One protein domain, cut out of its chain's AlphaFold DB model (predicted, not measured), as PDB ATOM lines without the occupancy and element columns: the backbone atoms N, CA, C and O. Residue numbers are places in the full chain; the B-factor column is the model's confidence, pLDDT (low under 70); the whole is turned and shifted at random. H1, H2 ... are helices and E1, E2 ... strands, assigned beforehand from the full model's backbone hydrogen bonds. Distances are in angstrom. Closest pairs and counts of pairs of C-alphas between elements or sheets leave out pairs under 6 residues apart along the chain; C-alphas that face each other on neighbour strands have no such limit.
ATOM      1  N   VAL A   7      36.445  22.454  23.943       97.12
ATOM      2  CA  VAL A   7      35.186  22.315  23.214       97.12
ATOM      3  C   VAL A   7      34.071  22.969  24.025       97.12
ATOM      4  O   VAL A   7      33.763  22.544  25.139       97.12
ATOM      5  N   ILE A   8      33.455  24.000  23.448       97.94
ATOM      6  CA  ILE A   8      32.279  24.661  24.017       97.94
ATOM      7  C   ILE A   8      31.046  24.132  23.291       97.94
ATOM      8  O   ILE A   8      30.876  24.330  22.088       97.94
ATOM      9  N   ILE A   9      30.170  23.457  24.026       97.56
ATOM     10  CA  ILE A   9      28.894  22.969  23.510       97.56
ATOM     11  C   ILE A   9      27.838  24.026  23.824       97.56
ATOM     12  O   ILE A   9      27.358  24.137  24.954       97.56
ATOM     13  N   TYR A  10      27.486  24.814  22.809       97.81
ATOM     14  CA  TYR A  10      26.426  25.814  22.900       97.81
ATOM     15  C   TYR A  10      25.053  25.183  22.654       97.81
ATOM     16  O   TYR A  10      24.674  24.879  21.523       97.81
ATOM     17  N   ALA A  11      24.304  24.987  23.739       97.38
ATOM     18  CA  ALA A  11      22.970  24.402  23.748       97.38
ATOM     19  C   ALA A  11      22.064  25.193  24.715       97.38
ATOM     20  O   ALA A  11      21.715  24.700  25.788       97.38
ATOM     21  N   PRO A  12      21.632  26.419  24.350       97.38
ATOM     22  CA  PRO A  12      20.901  27.327  25.249       97.38
ATOM     23  C   PRO A  12      19.517  26.806  25.670       97.38
ATOM     24  O   PRO A  12      18.863  27.376  26.539       97.38
ATOM     25  N   HIS A  13      19.037  25.739  25.034       97.12
ATOM     26  CA  HIS A  13      17.769  25.084  25.334       97.12
ATOM     27  C   HIS A  13      17.911  23.907  26.308       97.12
ATOM     28  O   HIS A  13      16.906  23.512  26.886       97.12
ATOM     29  N   LEU A  14      19.120  23.367  26.500       97.81
ATOM     30  CA  LEU A  14      19.374  22.221  27.370       97.81
ATOM     31  C   LEU A  14      19.285  22.642  28.843       97.81
ATOM     32  O   LEU A  14      20.065  23.482  29.285       97.81
ATOM     33  N   ASP A  15      18.353  22.055  29.588       97.81
ATOM     34  CA  ASP A  15      18.091  22.321  31.012       97.81
ATOM     35  C   ASP A  15      18.164  21.070  31.900       97.81
ATOM     36  O   ASP A  15      18.007  21.154  33.116       97.81
ATOM     37  N   VAL A  16      18.456  19.909  31.312       97.62
ATOM     38  CA  VAL A  16      18.619  18.641  32.023       97.62
ATOM     39  C   VAL A  16      19.699  17.789  31.362       97.62
ATOM     40  O   VAL A  16      19.736  17.644  30.144       97.62
ATOM     41  N   ILE A  17      20.579  17.191  32.168       97.25
ATOM     42  CA  ILE A  17      21.663  16.330  31.668       97.25
ATOM     43  C   ILE A  17      21.116  15.034  31.067       97.25
ATOM     44  O   ILE A  17      21.524  14.602  29.992       97.25
ATOM     45  N   SER A  18      20.188  14.386  31.770       96.94
ATOM     46  CA  SER A  18      19.513  13.185  31.286       96.94
ATOM     47  C   SER A  18      18.272  12.889  32.118       96.94
ATOM     48  O   SER A  18      18.356  12.752  33.337       96.94
ATOM     49  N   HIS A  19      17.132  12.693  31.456       96.69
ATOM     50  CA  HIS A  19      15.896  12.259  32.115       96.69
ATOM     51  C   HIS A  19      15.948  10.815  32.630       96.69
ATOM     52  O   HIS A  19      15.220  10.466  33.554       96.69
ATOM     53  N   VAL A  20      16.786   9.966  32.027       96.69
ATOM     54  CA  VAL A  20      16.818   8.521  32.313       96.69
ATOM     55  C   VAL A  20      17.999   8.164  33.209       96.69
ATOM     56  O   VAL A  20      17.868   7.371  34.139       96.69
ATOM     57  N   HIS A  21      19.162   8.755  32.944       97.38
ATOM     58  CA  HIS A  21      20.417   8.388  33.596       97.38
ATOM     59  C   HIS A  21      20.988   9.492  34.487       97.38
ATOM     60  O   HIS A  21      22.064   9.299  35.046       97.38
ATOM     61  N   GLY A  22      20.268  10.608  34.667       96.88
ATOM     62  CA  GLY A  22      20.736  11.772  35.421       96.88
ATOM     63  C   GLY A  22      21.300  11.393  36.786       96.88
ATOM     64  O   GLY A  22      22.447  11.712  37.067       96.88
ATOM     65  N   LYS A  23      20.567  10.597  37.577       97.25
ATOM     66  CA  LYS A  23      21.028  10.114  38.891       97.25
ATOM     67  C   LYS A  23      22.450   9.535  38.851       97.25
ATOM     68  O   LYS A  23      23.287   9.934  39.648       97.25
ATOM     69  N   TYR A  24      22.714   8.612  37.928       98.06
ATOM     70  CA  TYR A  24      24.022   7.964  37.816       98.06
ATOM     71  C   TYR A  24      25.089   8.904  37.247       98.06
ATOM     72  O   TYR A  24      26.249   8.811  37.631       98.06
ATOM     73  N   ILE A  25      24.711   9.819  36.350       98.12
ATOM     74  CA  ILE A  25      25.644  10.809  35.802       98.12
ATOM     75  C   ILE A  25      26.086  11.794  36.892       98.12
ATOM     76  O   ILE A  25      27.273  12.066  36.988       98.12
ATOM     77  N   TYR A  26      25.178  12.262  37.753       98.00
ATOM     78  CA  TYR A  26      25.525  13.104  38.907       98.00
ATOM     79  C   TYR A  26      26.328  12.358  39.981       98.00
ATOM     80  O   TYR A  26      27.113  12.975  40.691       98.00
ATOM     81  N   GLU A  27      26.161  11.039  40.098       96.56
ATOM     82  CA  GLU A  27      26.958  10.214  41.014       96.56
ATOM     83  C   GLU A  27      28.408  10.035  40.532       96.56
ATOM     84  O   GLU A  27      29.331  10.001  41.347       96.56
ATOM     85  N   VAL A  28      28.616   9.925  39.216       97.06
ATOM     86  CA  VAL A  28      29.940   9.661  38.631       97.06
ATOM     87  C   VAL A  28      30.670  10.928  38.202       97.06
ATOM     88  O   VAL A  28      31.872  11.010  38.417       97.06
ATOM     89  N   GLY A  29      29.980  11.878  37.571       97.88
ATOM     90  CA  GLY A  29      30.582  12.970  36.802       97.88
ATOM     91  C   GLY A  29      31.110  12.531  35.427       97.88
ATOM     92  O   GLY A  29      30.996  11.366  35.025       97.88
ATOM     93  N   TYR A  30      31.695  13.469  34.679       98.50
ATOM     94  CA  TYR A  30      32.356  13.214  33.394       98.50
ATOM     95  C   TYR A  30      33.869  13.067  33.576       98.50
ATOM     96  O   TYR A  30      34.566  14.028  33.905       98.50
ATOM     97  N   HIS A  31      34.386  11.863  33.333       98.19
ATOM     98  CA  HIS A  31      35.775  11.504  33.615       98.19
ATOM     99  C   HIS A  31      36.434  10.716  32.485       98.19
ATOM    100  O   HIS A  31      35.780  10.003  31.728       98.19
ATOM    101  N   ILE A  32      37.758  10.834  32.382       98.12
ATOM    102  CA  ILE A  32      38.558  10.051  31.444       98.12
ATOM    103  C   ILE A  32      38.553   8.578  31.864       98.12
ATOM    104  O   ILE A  32      38.466   8.245  33.048       98.12
ATOM    105  N   LEU A  33      38.740   7.677  30.900       97.69
ATOM    106  CA  LEU A  33      38.785   6.241  31.180       97.69
ATOM    107  C   LEU A  33      39.807   5.862  32.281       97.69
ATOM    108  O   LEU A  33      39.429   5.118  33.185       97.69
ATOM    109  N   PRO A  34      41.054   6.389  32.290       97.88
ATOM    110  CA  PRO A  34      41.995   6.127  33.381       97.88
ATOM    111  C   PRO A  34      41.487   6.477  34.785       97.88
ATOM    112  O   PRO A  34      41.822   5.763  35.724       97.88
ATOM    113  N   TYR A  35      40.680   7.531  34.946       97.56
ATOM    114  CA  TYR A  35      40.109   7.899  36.245       97.56
ATOM    115  C   TYR A  35      39.124   6.828  36.723       97.56
ATOM    116  O   TYR A  35      39.224   6.360  37.856       97.56
ATOM    117  N   LEU A  36      38.219   6.387  35.841       96.88
ATOM    118  CA  LEU A  36      37.222   5.370  36.183       96.88
ATOM    119  C   LEU A  36      37.874   4.021  36.522       96.88
ATOM    120  O   LEU A  36      37.433   3.331  37.438       96.88
ATOM    121  N   LEU A  37      38.939   3.649  35.803       95.75
ATOM    122  CA  LEU A  37      39.675   2.405  36.052       95.75
ATOM    123  C   LEU A  37      40.534   2.461  37.321       95.75
ATOM    124  O   LEU A  37      40.762   1.424  37.940       95.75
ATOM    125  N   ASN A  38      40.999   3.648  37.718       95.25
ATOM    126  CA  ASN A  38      41.798   3.830  38.930       95.25
ATOM    127  C   ASN A  38      40.993   3.582  40.220       95.25
ATOM    128  O   ASN A  38      41.586   3.273  41.248       95.25
ATOM    129  N   ASP A  39      39.664   3.703  40.173       90.38
ATOM    130  CA  ASP A  39      38.769   3.507  41.321       90.38
ATOM    131  C   ASP A  39      37.570   2.615  40.954       90.38
ATOM    132  O   ASP A  39      36.393   2.950  41.132       90.38
ATOM    133  N   TRP A  40      37.884   1.456  40.370       95.19
ATOM    134  CA  TRP A  40      36.875   0.549  39.829       95.19
ATOM    135  C   TRP A  40      35.909   0.014  40.893       95.19
ATOM    136  O   TRP A  40      34.719  -0.151  40.621       95.19
ATOM    137  N   ASP A  41      36.378  -0.228  42.118       96.19
ATOM    138  CA  ASP A  41      35.536  -0.779  43.184       96.19
ATOM    139  C   ASP A  41      34.390   0.150  43.593       96.19
ATOM    140  O   ASP A  41      33.305  -0.348  43.913       96.19
ATOM    141  N   ARG A  42      34.591   1.473  43.520       94.19
ATOM    142  CA  ARG A  42      33.532   2.466  43.744       94.19
ATOM    143  C   ARG A  42      32.524   2.493  42.594       94.19
ATOM    144  O   ARG A  42      31.329   2.648  42.827       94.19
ATOM    145  N   LEU A  43      32.997   2.337  41.360       96.19
ATOM    146  CA  LEU A  43      32.225   2.656  40.153       96.19
ATOM    147  C   LEU A  43      31.568   1.443  39.479       96.19
ATOM    148  O   LEU A  43      30.632   1.618  38.700       96.19
ATOM    149  N   LYS A  44      31.986   0.214  39.801       95.25
ATOM    150  CA  LYS A  44      31.492  -1.028  39.168       95.25
ATOM    151  C   LYS A  44      29.984  -1.283  39.295       95.25
ATOM    152  O   LYS A  44      29.453  -2.112  38.561       95.25
ATOM    153  N   ASN A  45      29.299  -0.604  40.217       96.31
ATOM    154  CA  ASN A  45      27.849  -0.724  40.409       96.31
ATOM    155  C   ASN A  45      27.040   0.201  39.481       96.31
ATOM    156  O   ASN A  45      25.820   0.064  39.385       96.31
ATOM    157  N   ILE A  46      27.700   1.143  38.806       97.62
ATOM    158  CA  ILE A  46      27.069   2.045  37.845       97.62
ATOM    159  C   ILE A  46      26.871   1.301  36.518       97.62
ATOM    160  O   ILE A  46      27.773   0.580  36.084       97.62
ATOM    161  N   PRO A  47      25.729   1.475  35.821       97.81
ATOM    162  CA  PRO A  47      25.535   0.860  34.514       97.81
ATOM    163  C   PRO A  47      26.673   1.214  33.548       97.81
ATOM    164  O   PRO A  47      26.977   2.388  33.338       97.81
ATOM    165  N   LEU A  48      27.262   0.203  32.902       97.38
ATOM    166  CA  LEU A  48      28.417   0.386  32.010       97.38
ATOM    167  C   LEU A  48      28.154   1.398  30.883       97.38
ATOM    168  O   LEU A  48      29.060   2.123  30.490       97.38
ATOM    169  N   GLY A  49      26.910   1.492  30.400       97.69
ATOM    170  CA  GLY A  49      26.514   2.496  29.407       97.69
ATOM    171  C   GLY A  49      26.642   3.939  29.911       97.69
ATOM    172  O   GLY A  49      27.015   4.821  29.143       97.69
ATOM    173  N   VAL A  50      26.405   4.181  31.206       97.81
ATOM    174  CA  VAL A  50      26.590   5.502  31.829       97.81
ATOM    175  C   VAL A  50      28.076   5.820  31.984       97.81
ATOM    176  O   VAL A  50      28.497   6.927  31.660       97.81
ATOM    177  N   LEU A  51      28.886   4.842  32.399       98.06
ATOM    178  CA  LEU A  51      30.342   5.009  32.477       98.06
ATOM    179  C   LEU A  51      30.952   5.278  31.094       98.06
ATOM    180  O   LEU A  51      31.782   6.171  30.947       98.06
ATOM    181  N   ALA A  52      30.488   4.579  30.056       97.81
ATOM    182  CA  ALA A  52      30.891   4.851  28.681       97.81
ATOM    183  C   ALA A  52      30.525   6.285  28.264       97.81
ATOM    184  O   ALA A  52      31.385   7.021  27.783       97.81
ATOM    185  N   HIS A  53      29.283   6.717  28.520       97.94
ATOM    186  CA  HIS A  53      28.839   8.084  28.237       97.94
ATOM    187  C   HIS A  53      29.699   9.143  28.947       97.94
ATOM    188  O   HIS A  53      30.077  10.133  28.317       97.94
ATOM    189  N   SER A  54      30.074   8.896  30.209       97.50
ATOM    190  CA  SER A  54      31.004   9.739  30.972       97.50
ATOM    191  C   SER A  54      32.327   9.941  30.217       97.50
ATOM    192  O   SER A  54      32.734  11.076  29.947       97.50
ATOM    193  N   THR A  55      32.946   8.848  29.757       97.62
ATOM    194  CA  THR A  55      34.216   8.923  29.012       97.62
ATOM    195  C   THR A  55      34.087   9.551  27.628       97.62
ATOM    196  O   THR A  55      35.007  10.233  27.181       97.62
ATOM    197  N   HIS A  56      32.960   9.351  26.940       97.12
ATOM    198  CA  HIS A  56      32.770   9.861  25.584       97.12
ATOM    199  C   HIS A  56      32.701  11.387  25.551       97.12
ATOM    200  O   HIS A  56      33.286  11.994  24.657       97.12
ATOM    201  N   LEU A  57      32.019  12.006  26.524       97.19
ATOM    202  CA  LEU A  57      31.966  13.465  26.615       97.19
ATOM    203  C   LEU A  57      33.280  14.045  27.150       97.19
ATOM    204  O   LEU A  57      33.750  15.055  26.630       97.19
ATOM    205  N   ARG A  58      33.889  13.417  28.167       97.62
ATOM    206  CA  ARG A  58      35.133  13.929  28.763       97.62
ATOM    207  C   ARG A  58      36.329  13.837  27.815       97.62
ATOM    208  O   ARG A  58      37.192  14.711  27.830       97.62
ATOM    209  N   GLY A  59      36.387  12.781  27.009       97.12
ATOM    210  CA  GLY A  59      37.472  12.524  26.071       97.12
ATOM    211  C   GLY A  59      38.674  11.804  26.690       97.12
ATOM    212  O   GLY A  59      38.590  11.133  27.720       97.12
ATOM    213  N   SER A  60      39.815  11.894  26.004       97.06
ATOM    214  CA  SER A  60      41.064  11.245  26.412       97.06
ATOM    215  C   SER A  60      41.871  12.106  27.387       97.06
ATOM    216  O   SER A  60      41.699  13.319  27.464       97.06
ATOM    217  N   GLY A  61      42.786  11.478  28.123       97.12
ATOM    218  CA  GLY A  61      43.667  12.155  29.069       97.12
ATOM    219  C   GLY A  61      44.537  11.167  29.831       97.12
ATOM    220  O   GLY A  61      44.614   9.989  29.471       97.12
ATOM    221  N   MET A  62      45.164  11.639  30.903       97.19
ATOM    222  CA  MET A  62      46.003  10.826  31.782       97.19
ATOM    223  C   MET A  62      45.767  11.152  33.257       97.19
ATOM    224  O   MET A  62      45.339  12.250  33.602       97.19
ATOM    225  N   MET A  63      46.094  10.208  34.136       97.25
ATOM    226  CA  MET A  63      46.227  10.477  35.568       97.25
ATOM    227  C   MET A  63      47.664  10.915  35.864       97.25
ATOM    228  O   MET A  63      48.611  10.310  35.367       97.25
ATOM    229  N   GLY A  64      47.846  11.944  36.690       94.88
ATOM    230  CA  GLY A  64      49.155  12.373  37.180       94.88
ATOM    231  C   GLY A  64      49.089  12.722  38.661       94.88
ATOM    232  O   GLY A  64      48.334  13.613  39.039       94.88
ATOM    233  N   ASN A  65      49.876  12.036  39.495       94.38
ATOM    234  CA  ASN A  65      49.887  12.204  40.958       94.38
ATOM    235  C   ASN A  65      48.487  12.094  41.598       94.38
ATOM    236  O   ASN A  65      48.146  12.860  42.492       94.38
ATOM    237  N   GLY A  66      47.655  11.172  41.100       93.06
ATOM    238  CA  GLY A  66      46.276  10.987  41.573       93.06
ATOM    239  C   GLY A  66      45.269  12.020  41.055       93.06
ATOM    240  O   GLY A  66      44.097  11.936  41.400       93.06
ATOM    241  N   ILE A  67      45.693  12.961  40.208       95.56
ATOM    242  CA  ILE A  67      44.838  14.008  39.641       95.56
ATOM    243  C   ILE A  67      44.575  13.711  38.164       95.56
ATOM    244  O   ILE A  67      45.494  13.399  37.403       95.56
ATOM    245  N   GLU A  68      43.313  13.822  37.757       97.00
ATOM    246  CA  GLU A  68      42.905  13.718  36.357       97.00
ATOM    247  C   GLU A  68      43.437  14.903  35.536       97.00
ATOM    248  O   GLU A  68      43.293  16.061  35.926       97.00
ATOM    249  N   LYS A  69      44.011  14.615  34.365       97.12
ATOM    250  CA  LYS A  69      44.423  15.608  33.367       97.12
ATOM    251  C   LYS A  69      43.791  15.267  32.015       97.12
ATOM    252  O   LYS A  69      44.330  14.410  31.304       97.12
ATOM    253  N   PRO A  70      42.648  15.875  31.654       97.38
ATOM    254  CA  PRO A  70      42.067  15.680  30.333       97.38
ATOM    255  C   PRO A  70      42.954  16.336  29.264       97.38
ATOM    256  O   PRO A  70      43.635  17.327  29.520       97.38
ATOM    257  N   ASN A  71      42.934  15.797  28.048       97.62
ATOM    258  CA  ASN A  71      43.644  16.394  26.915       97.62
ATOM    259  C   ASN A  71      42.964  17.671  26.413       97.62
ATOM    260  O   ASN A  71      43.627  18.500  25.794       97.62
ATOM    261  N   VAL A  72      41.658  17.807  26.649       97.12
ATOM    262  CA  VAL A  72      40.841  18.960  26.266       97.12
ATOM    263  C   VAL A  72      39.838  19.295  27.361       97.12
ATOM    264  O   VAL A  72      39.389  18.417  28.095       97.12
ATOM    265  N   HIS A  73      39.460  20.561  27.447       97.81
ATOM    266  CA  HIS A  73      38.383  21.021  28.311       97.81
ATOM    267  C   HIS A  73      37.039  20.875  27.597       97.81
ATOM    268  O   HIS A  73      36.933  21.162  26.407       97.81
ATOM    269  N   ALA A  74      36.018  20.419  28.320       98.06
ATOM    270  CA  ALA A  74      34.645  20.357  27.836       98.06
ATOM    271  C   ALA A  74      33.797  21.332  28.652       98.06
ATOM    272  O   ALA A  74      33.706  21.192  29.875       98.06
ATOM    273  N   THR A  75      33.191  22.297  27.970       98.56
ATOM    274  CA  THR A  75      32.430  23.392  28.575       98.56
ATOM    275  C   THR A  75      31.013  23.403  28.021       98.56
ATOM    276  O   THR A  75      30.807  23.341  26.808       98.56
ATOM    277  N   LEU A  76      30.021  23.481  28.908       98.44
ATOM    278  CA  LEU A  76      28.616  23.614  28.528       98.44
ATOM    279  C   LEU A  76      28.189  25.078  28.592       98.44
ATOM    280  O   LEU A  76      28.284  25.715  29.639       98.44
ATOM    281  N   ALA A  77      27.643  25.574  27.482       98.38
ATOM    282  CA  ALA A  77      26.889  26.818  27.446       98.38
ATOM    283  C   ALA A  77      25.394  26.501  27.330       98.38
ATOM    284  O   ALA A  77      24.863  26.318  26.231       98.38
ATOM    285  N   SER A  78      24.730  26.352  28.480       98.44
ATOM    286  CA  SER A  78      23.355  25.838  28.587       98.44
ATOM    287  C   SER A  78      22.628  26.366  29.832       98.44
ATOM    288  O   SER A  78      23.182  27.173  30.577       98.44
ATOM    289  N   LYS A  79      21.387  25.920  30.067       98.44
ATOM    290  CA  LYS A  79      20.621  26.252  31.282       98.44
ATOM    291  C   LYS A  79      20.990  25.381  32.488       98.44
ATOM    292  O   LYS A  79      20.470  25.626  33.573       98.44
ATOM    293  N   ILE A  80      21.858  24.380  32.317       98.38
ATOM    294  CA  ILE A  80      22.463  23.659  33.443       98.38
ATOM    295  C   ILE A  80      23.271  24.655  34.274       98.38
ATOM    296  O   ILE A  80      24.003  25.467  33.712       98.38
ATOM    297  N   SER A  81      23.111  24.616  35.594       98.19
ATOM    298  CA  SER A  81      23.751  25.575  36.494       98.19
ATOM    299  C   SER A  81      25.281  25.440  36.491       98.19
ATOM    300  O   SER A  81      25.828  24.376  36.184       98.19
ATOM    301  N   ALA A  82      25.985  26.513  36.858       98.38
ATOM    302  CA  ALA A  82      27.440  26.476  36.998       98.38
ATOM    303  C   ALA A  82      27.871  25.457  38.066       98.38
ATOM    304  O   ALA A  82      28.885  24.775  37.913       98.38
ATOM    305  N   GLU A  83      27.070  25.332  39.123       98.44
ATOM    306  CA  GLU A  83      27.250  24.393  40.225       98.44
ATOM    307  C   GLU A  83      27.116  22.941  39.752       98.44
ATOM    308  O   GLU A  83      27.967  22.110  40.073       98.44
ATOM    309  N   ASP A  84      26.097  22.641  38.942       98.31
ATOM    310  CA  ASP A  84      25.911  21.309  38.363       98.31
ATOM    311  C   ASP A  84      27.040  20.964  37.389       98.31
ATOM    312  O   ASP A  84      27.589  19.866  37.453       98.31
ATOM    313  N   CYS A  85      27.436  21.897  36.516       98.56
ATOM    314  CA  CYS A  85      28.579  21.700  35.624       98.56
ATOM    315  C   CYS A  85      29.860  21.395  36.413       98.56
ATOM    316  O   CYS A  85      30.553  20.429  36.092       98.56
ATOM    317  N   ALA A  86      30.136  22.148  37.482       98.25
ATOM    318  CA  ALA A  86      31.288  21.909  38.345       98.25
ATOM    319  C   ALA A  86      31.215  20.538  39.039       98.25
ATOM    320  O   ALA A  86      32.204  19.804  39.044       98.25
ATOM    321  N   CYS A  87      30.044  20.154  39.563       97.94
ATOM    322  CA  CYS A  87      29.821  18.832  40.158       97.94
ATOM    323  C   CYS A  87      30.061  17.695  39.151       97.94
ATOM    324  O   CYS A  87      30.524  16.618  39.519       97.94
ATOM    325  N   LEU A  88      29.761  17.942  37.878       98.31
ATOM    326  CA  LEU A  88      29.912  16.992  36.782       98.31
ATOM    327  C   LEU A  88      31.290  17.043  36.109       98.31
ATOM    328  O   LEU A  88      31.496  16.329  35.128       98.31
ATOM    329  N   ASN A  89      32.235  17.838  36.630       97.88
ATOM    330  CA  ASN A  89      33.589  18.008  36.089       97.88
ATOM    331  C   ASN A  89      33.617  18.615  34.665       97.88
ATOM    332  O   ASN A  89      34.452  18.271  33.821       97.88
ATOM    333  N   LEU A  90      32.693  19.544  34.406       98.44
ATOM    334  CA  LEU A  90      32.565  20.311  33.169       98.44
ATOM    335  C   LEU A  90      32.812  21.801  33.422       98.44
ATOM    336  O   LEU A  90      32.527  22.326  34.498       98.44
ATOM    337  N   GLY A  91      33.309  22.497  32.402       98.50
ATOM    338  CA  GLY A  91      33.285  23.954  32.380       98.50
ATOM    339  C   GLY A  91      31.862  24.477  32.179       98.50
ATOM    340  O   GLY A  91      30.998  23.788  31.631       98.50
ATOM    341  N   TYR A  92      31.633  25.718  32.598       98.69
ATOM    342  CA  TYR A  92      30.364  26.414  32.420       98.69
ATOM    343  C   TYR A  92      30.581  27.754  31.728       98.69
ATOM    344  O   TYR A  92      31.506  28.496  32.063       98.69
ATOM    345  N   LEU A  93      29.681  28.081  30.806       98.25
ATOM    346  CA  LEU A  93      29.583  29.393  30.190       98.25
ATOM    347  C   LEU A  93      28.113  29.821  30.160       98.25
ATOM    348  O   LEU A  93      27.239  29.052  29.778       98.25
ATOM    349  N   ASP A  94      27.824  31.054  30.565       97.88
ATOM    350  CA  ASP A  94      26.451  31.567  30.576       97.88
ATOM    351  C   ASP A  94      25.946  31.746  29.132       97.88
ATOM    352  O   ASP A  94      26.460  32.619  28.423       97.88
ATOM    353  N   PRO A  95      24.946  30.968  28.671       97.25
ATOM    354  CA  PRO A  95      24.509  30.995  27.279       97.25
ATOM    355  C   PRO A  95      23.917  32.344  26.862       97.25
ATOM    356  O   PRO A  95      23.919  32.651  25.675       97.25
ATOM    357  N   VAL A  96      23.427  33.162  27.802       96.81
ATOM    358  CA  VAL A  96      22.856  34.488  27.500       96.81
ATOM    359  C   VAL A  96      23.954  35.501  27.170       96.81
ATOM    360  O   VAL A  96      23.708  36.477  26.464       96.81
ATOM    361  N   LYS A  97      25.175  35.268  27.660       96.31
ATOM    362  CA  LYS A  97      26.343  36.120  27.404       96.31
ATOM    363  C   LYS A  97      27.139  35.687  26.175       96.31
ATOM    364  O   LYS A  97      28.071  36.387  25.794       96.31
ATOM    365  N   VAL A  98      26.802  34.547  25.570       95.75
ATOM    366  CA  VAL A  98      27.500  34.037  24.388       95.75
ATOM    367  C   VAL A  98      26.967  34.710  23.133       95.75
ATOM    368  O   VAL A  98      25.805  34.545  22.769       95.75
ATOM    369  N   ASN A  99      27.853  35.399  22.420       95.38
ATOM    370  CA  ASN A  99      27.621  35.839  21.055       95.38
ATOM    371  C   ASN A  99      28.399  34.933  20.089       95.38
ATOM    372  O   ASN A  99      29.589  35.131  19.860       95.38
ATOM    373  N   VAL A 100      27.736  33.918  19.525       93.12
ATOM    374  CA  VAL A 100      28.389  32.919  18.652       93.12
ATOM    375  C   VAL A 100      28.997  33.517  17.381       93.12
ATOM    376  O   VAL A 100      29.886  32.911  16.784       93.12
ATOM    377  N   ASP A 101      28.540  34.699  16.961       93.88
ATOM    378  CA  ASP A 101      29.072  35.371  15.778       93.88
ATOM    379  C   ASP A 101      30.504  35.890  16.003       93.88
ATOM    380  O   ASP A 101      31.249  36.033  15.039       93.88
ATOM    381  N   GLU A 102      30.941  36.062  17.259       95.44
ATOM    382  CA  GLU A 102      32.322  36.441  17.616       95.44
ATOM    383  C   GLU A 102      33.347  35.312  17.417       95.44
ATOM    384  O   GLU A 102      34.556  35.530  17.553       95.44
ATOM    385  N   TRP A 103      32.881  34.098  17.119       95.31
ATOM    386  CA  TRP A 103      33.721  32.923  16.873       95.31
ATOM    387  C   TRP A 103      33.800  32.532  15.396       95.31
ATOM    388  O   TRP A 103      34.510  31.586  15.061       95.31
ATOM    389  N   ARG A 104      33.064  33.217  14.512       95.50
ATOM    390  CA  ARG A 104      33.077  32.925  13.074       95.50
ATOM    391  C   ARG A 104      34.320  33.489  12.408       95.50
ATOM    392  O   ARG A 104      34.750  34.577  12.768       95.50
ATOM    393  N   ASP A 105      34.814  32.772  11.399       95.81
ATOM    394  CA  ASP A 105      35.897  33.216  10.512       95.81
ATOM    395  C   ASP A 105      37.199  33.564  11.268       95.81
ATOM    396  O   ASP A 105      37.900  34.512  10.917       95.81
ATOM    397  N   ARG A 106      37.495  32.807  12.337       96.56
ATOM    398  CA  ARG A 106      38.663  32.970  13.229       96.56
ATOM    399  C   ARG A 106      39.510  31.700  13.323       96.56
ATOM    400  O   ARG A 106      40.178  31.435  14.326       96.56
ATOM    401  N   GLU A 107      39.471  30.871  12.284       95.00
ATOM    402  CA  GLU A 107      40.222  29.618  12.226       95.00
ATOM    403  C   GLU A 107      41.741  29.845  12.226       95.00
ATOM    404  O   GLU A 107      42.486  28.993  12.715       95.00
ATOM    405  N   ASP A 108      42.207  30.988  11.721       95.81
ATOM    406  CA  ASP A 108      43.606  31.425  11.771       95.81
ATOM    407  C   ASP A 108      44.070  31.773  13.195       95.81
ATOM    408  O   ASP A 108      45.244  31.597  13.524       95.81
ATOM    409  N   GLU A 109      43.138  32.159  14.066       96.00
ATOM    410  CA  GLU A 109      43.344  32.317  15.510       96.00
ATOM    411  C   GLU A 109      43.165  31.000  16.291       96.00
ATOM    412  O   GLU A 109      43.322  30.964  17.513       96.00
ATOM    413  N   GLY A 110      42.849  29.895  15.605       94.81
ATOM    414  CA  GLY A 110      42.631  28.580  16.208       94.81
ATOM    415  C   GLY A 110      41.217  28.347  16.750       94.81
ATOM    416  O   GLY A 110      41.005  27.360  17.461       94.81
TER     417      GLY A 110
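This is residues 7 to 110 of the 126 residues of an uncharacterized protein of Anaerolineae bacterium (UniProt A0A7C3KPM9). A small sheet of three parallel strands, E1, E4 and E5, has H5 packed over one face along E5, and farther out on that same side of the sheet four short to medium helices, H1 to H4, form a loose cluster, with the hairpin E2 and E3 beside H2. On the far side of the sheet from this cluster, residues 101 to 110 stick out as a free tail, which includes most of H6. The printed part has 104 residues with six named helices and five named strands, in the order E1, H1, H2, H3, H4, E2, E3, E4, H5, E5, H6; the class is mixed, helices and strands. The larger sheet runs E1, E4, E5, parallel throughout, and the smaller one, E2 and E3, is antiparallel. The whole is only just compact, close to loose, with a radius of gyration of the C-alphas of 15.1 A and spans of 46 by 32 by 21 A.

In the larger sheet E4, residues 72 to 78, is the inner strand, and E1, residues 7 to 11, and E5, residues 91 to 93, are the edge strands. E1 and E4 are parallel at 14 degrees, with N 9 and O 75 2.9 A apart and N 77 and O 9 2.9 A apart, within hydrogen-bond range. E4 and E5 are parallel at 39 degrees, with N 76 and O 91 within range at 2.9 A. H5, residues 82 to 87, is on this sheet at a height over the sheet of 8.4 A; it lies over E5 and runs along the strands, at 11 degrees to E5 on the local plane. The closest C-alphas of H5 and E5 are those of Ala 82 and Tyr 92, 5.4 A apart. E4, H5 and E5 make a strand-helix-strand unit, two parallel neighbour strands with a helix between them, and its crossover is right-handed. H4, residues 48 to 58, is only just on the sheet, with 5 pairs of C-alphas within 10 A, and only grazes it with residues 57 to 58. H1, residues 22 to 28, touches H4 about perpendicular at 74 degrees, the closest C-alphas being those of Ile 25 and Val 50, 6.7 A apart. H2, residues 33 to 38, is close to H4 but not clearly touching, at a steep tilt of 59 degrees, opposite ways; the C-alphas of Leu 33 and Thr 55 are closest, 5.7 A apart. H3, residues 40 to 43, is close to H1 but not clearly touching, with the C-alphas of Val 28 and Leu 43 closest at 7.5 A. E2, residues 61 to 64, and E3, residues 67 to 70, form a hairpin, antiparallel at 159 degrees, with N 62 and O 69 within range at 2.9 A. The closest C-alphas of H2 and E2 are those of Pro 34 and Met 62, 6.4 A apart. E3 runs on into E4 across a break of 1 residue, at 77 degrees. H6, residues 100 to 103, is not on the larger sheet and is apart from E4, for instance. Every O i to N i+4 pair is within hydrogen-bond range in H1, H2, H4 and H5; H3 and H6 are too short for such a pair, and each has its 1 O i to N i+3 pair within range.

E1 begins at C-alpha 7, (35.186, 22.315, 23.214), and is 12.4 A long. E4, the longest strand, is 18.9 A from C-alpha 72 at (40.841, 18.960, 26.266) to C-alpha 78. H4, the longest helix, measures 15.5 A, and H1 measures 10.0 A. H6 ends at C-alpha 103, (33.721, 32.923, 16.873).

The two C-alphas farthest apart are those of Asp 41 and Asp 105, 47.2 A. Without the free stretch the body has 94 residues and spans 41 by 30 by 19 A. The printed part has no cut, and no link is long; those from E1 to H1 and from E5 to H6 are short, and the others are tight. The mean pLDDT of the printed part is 97.0, and no printed residue is under 70.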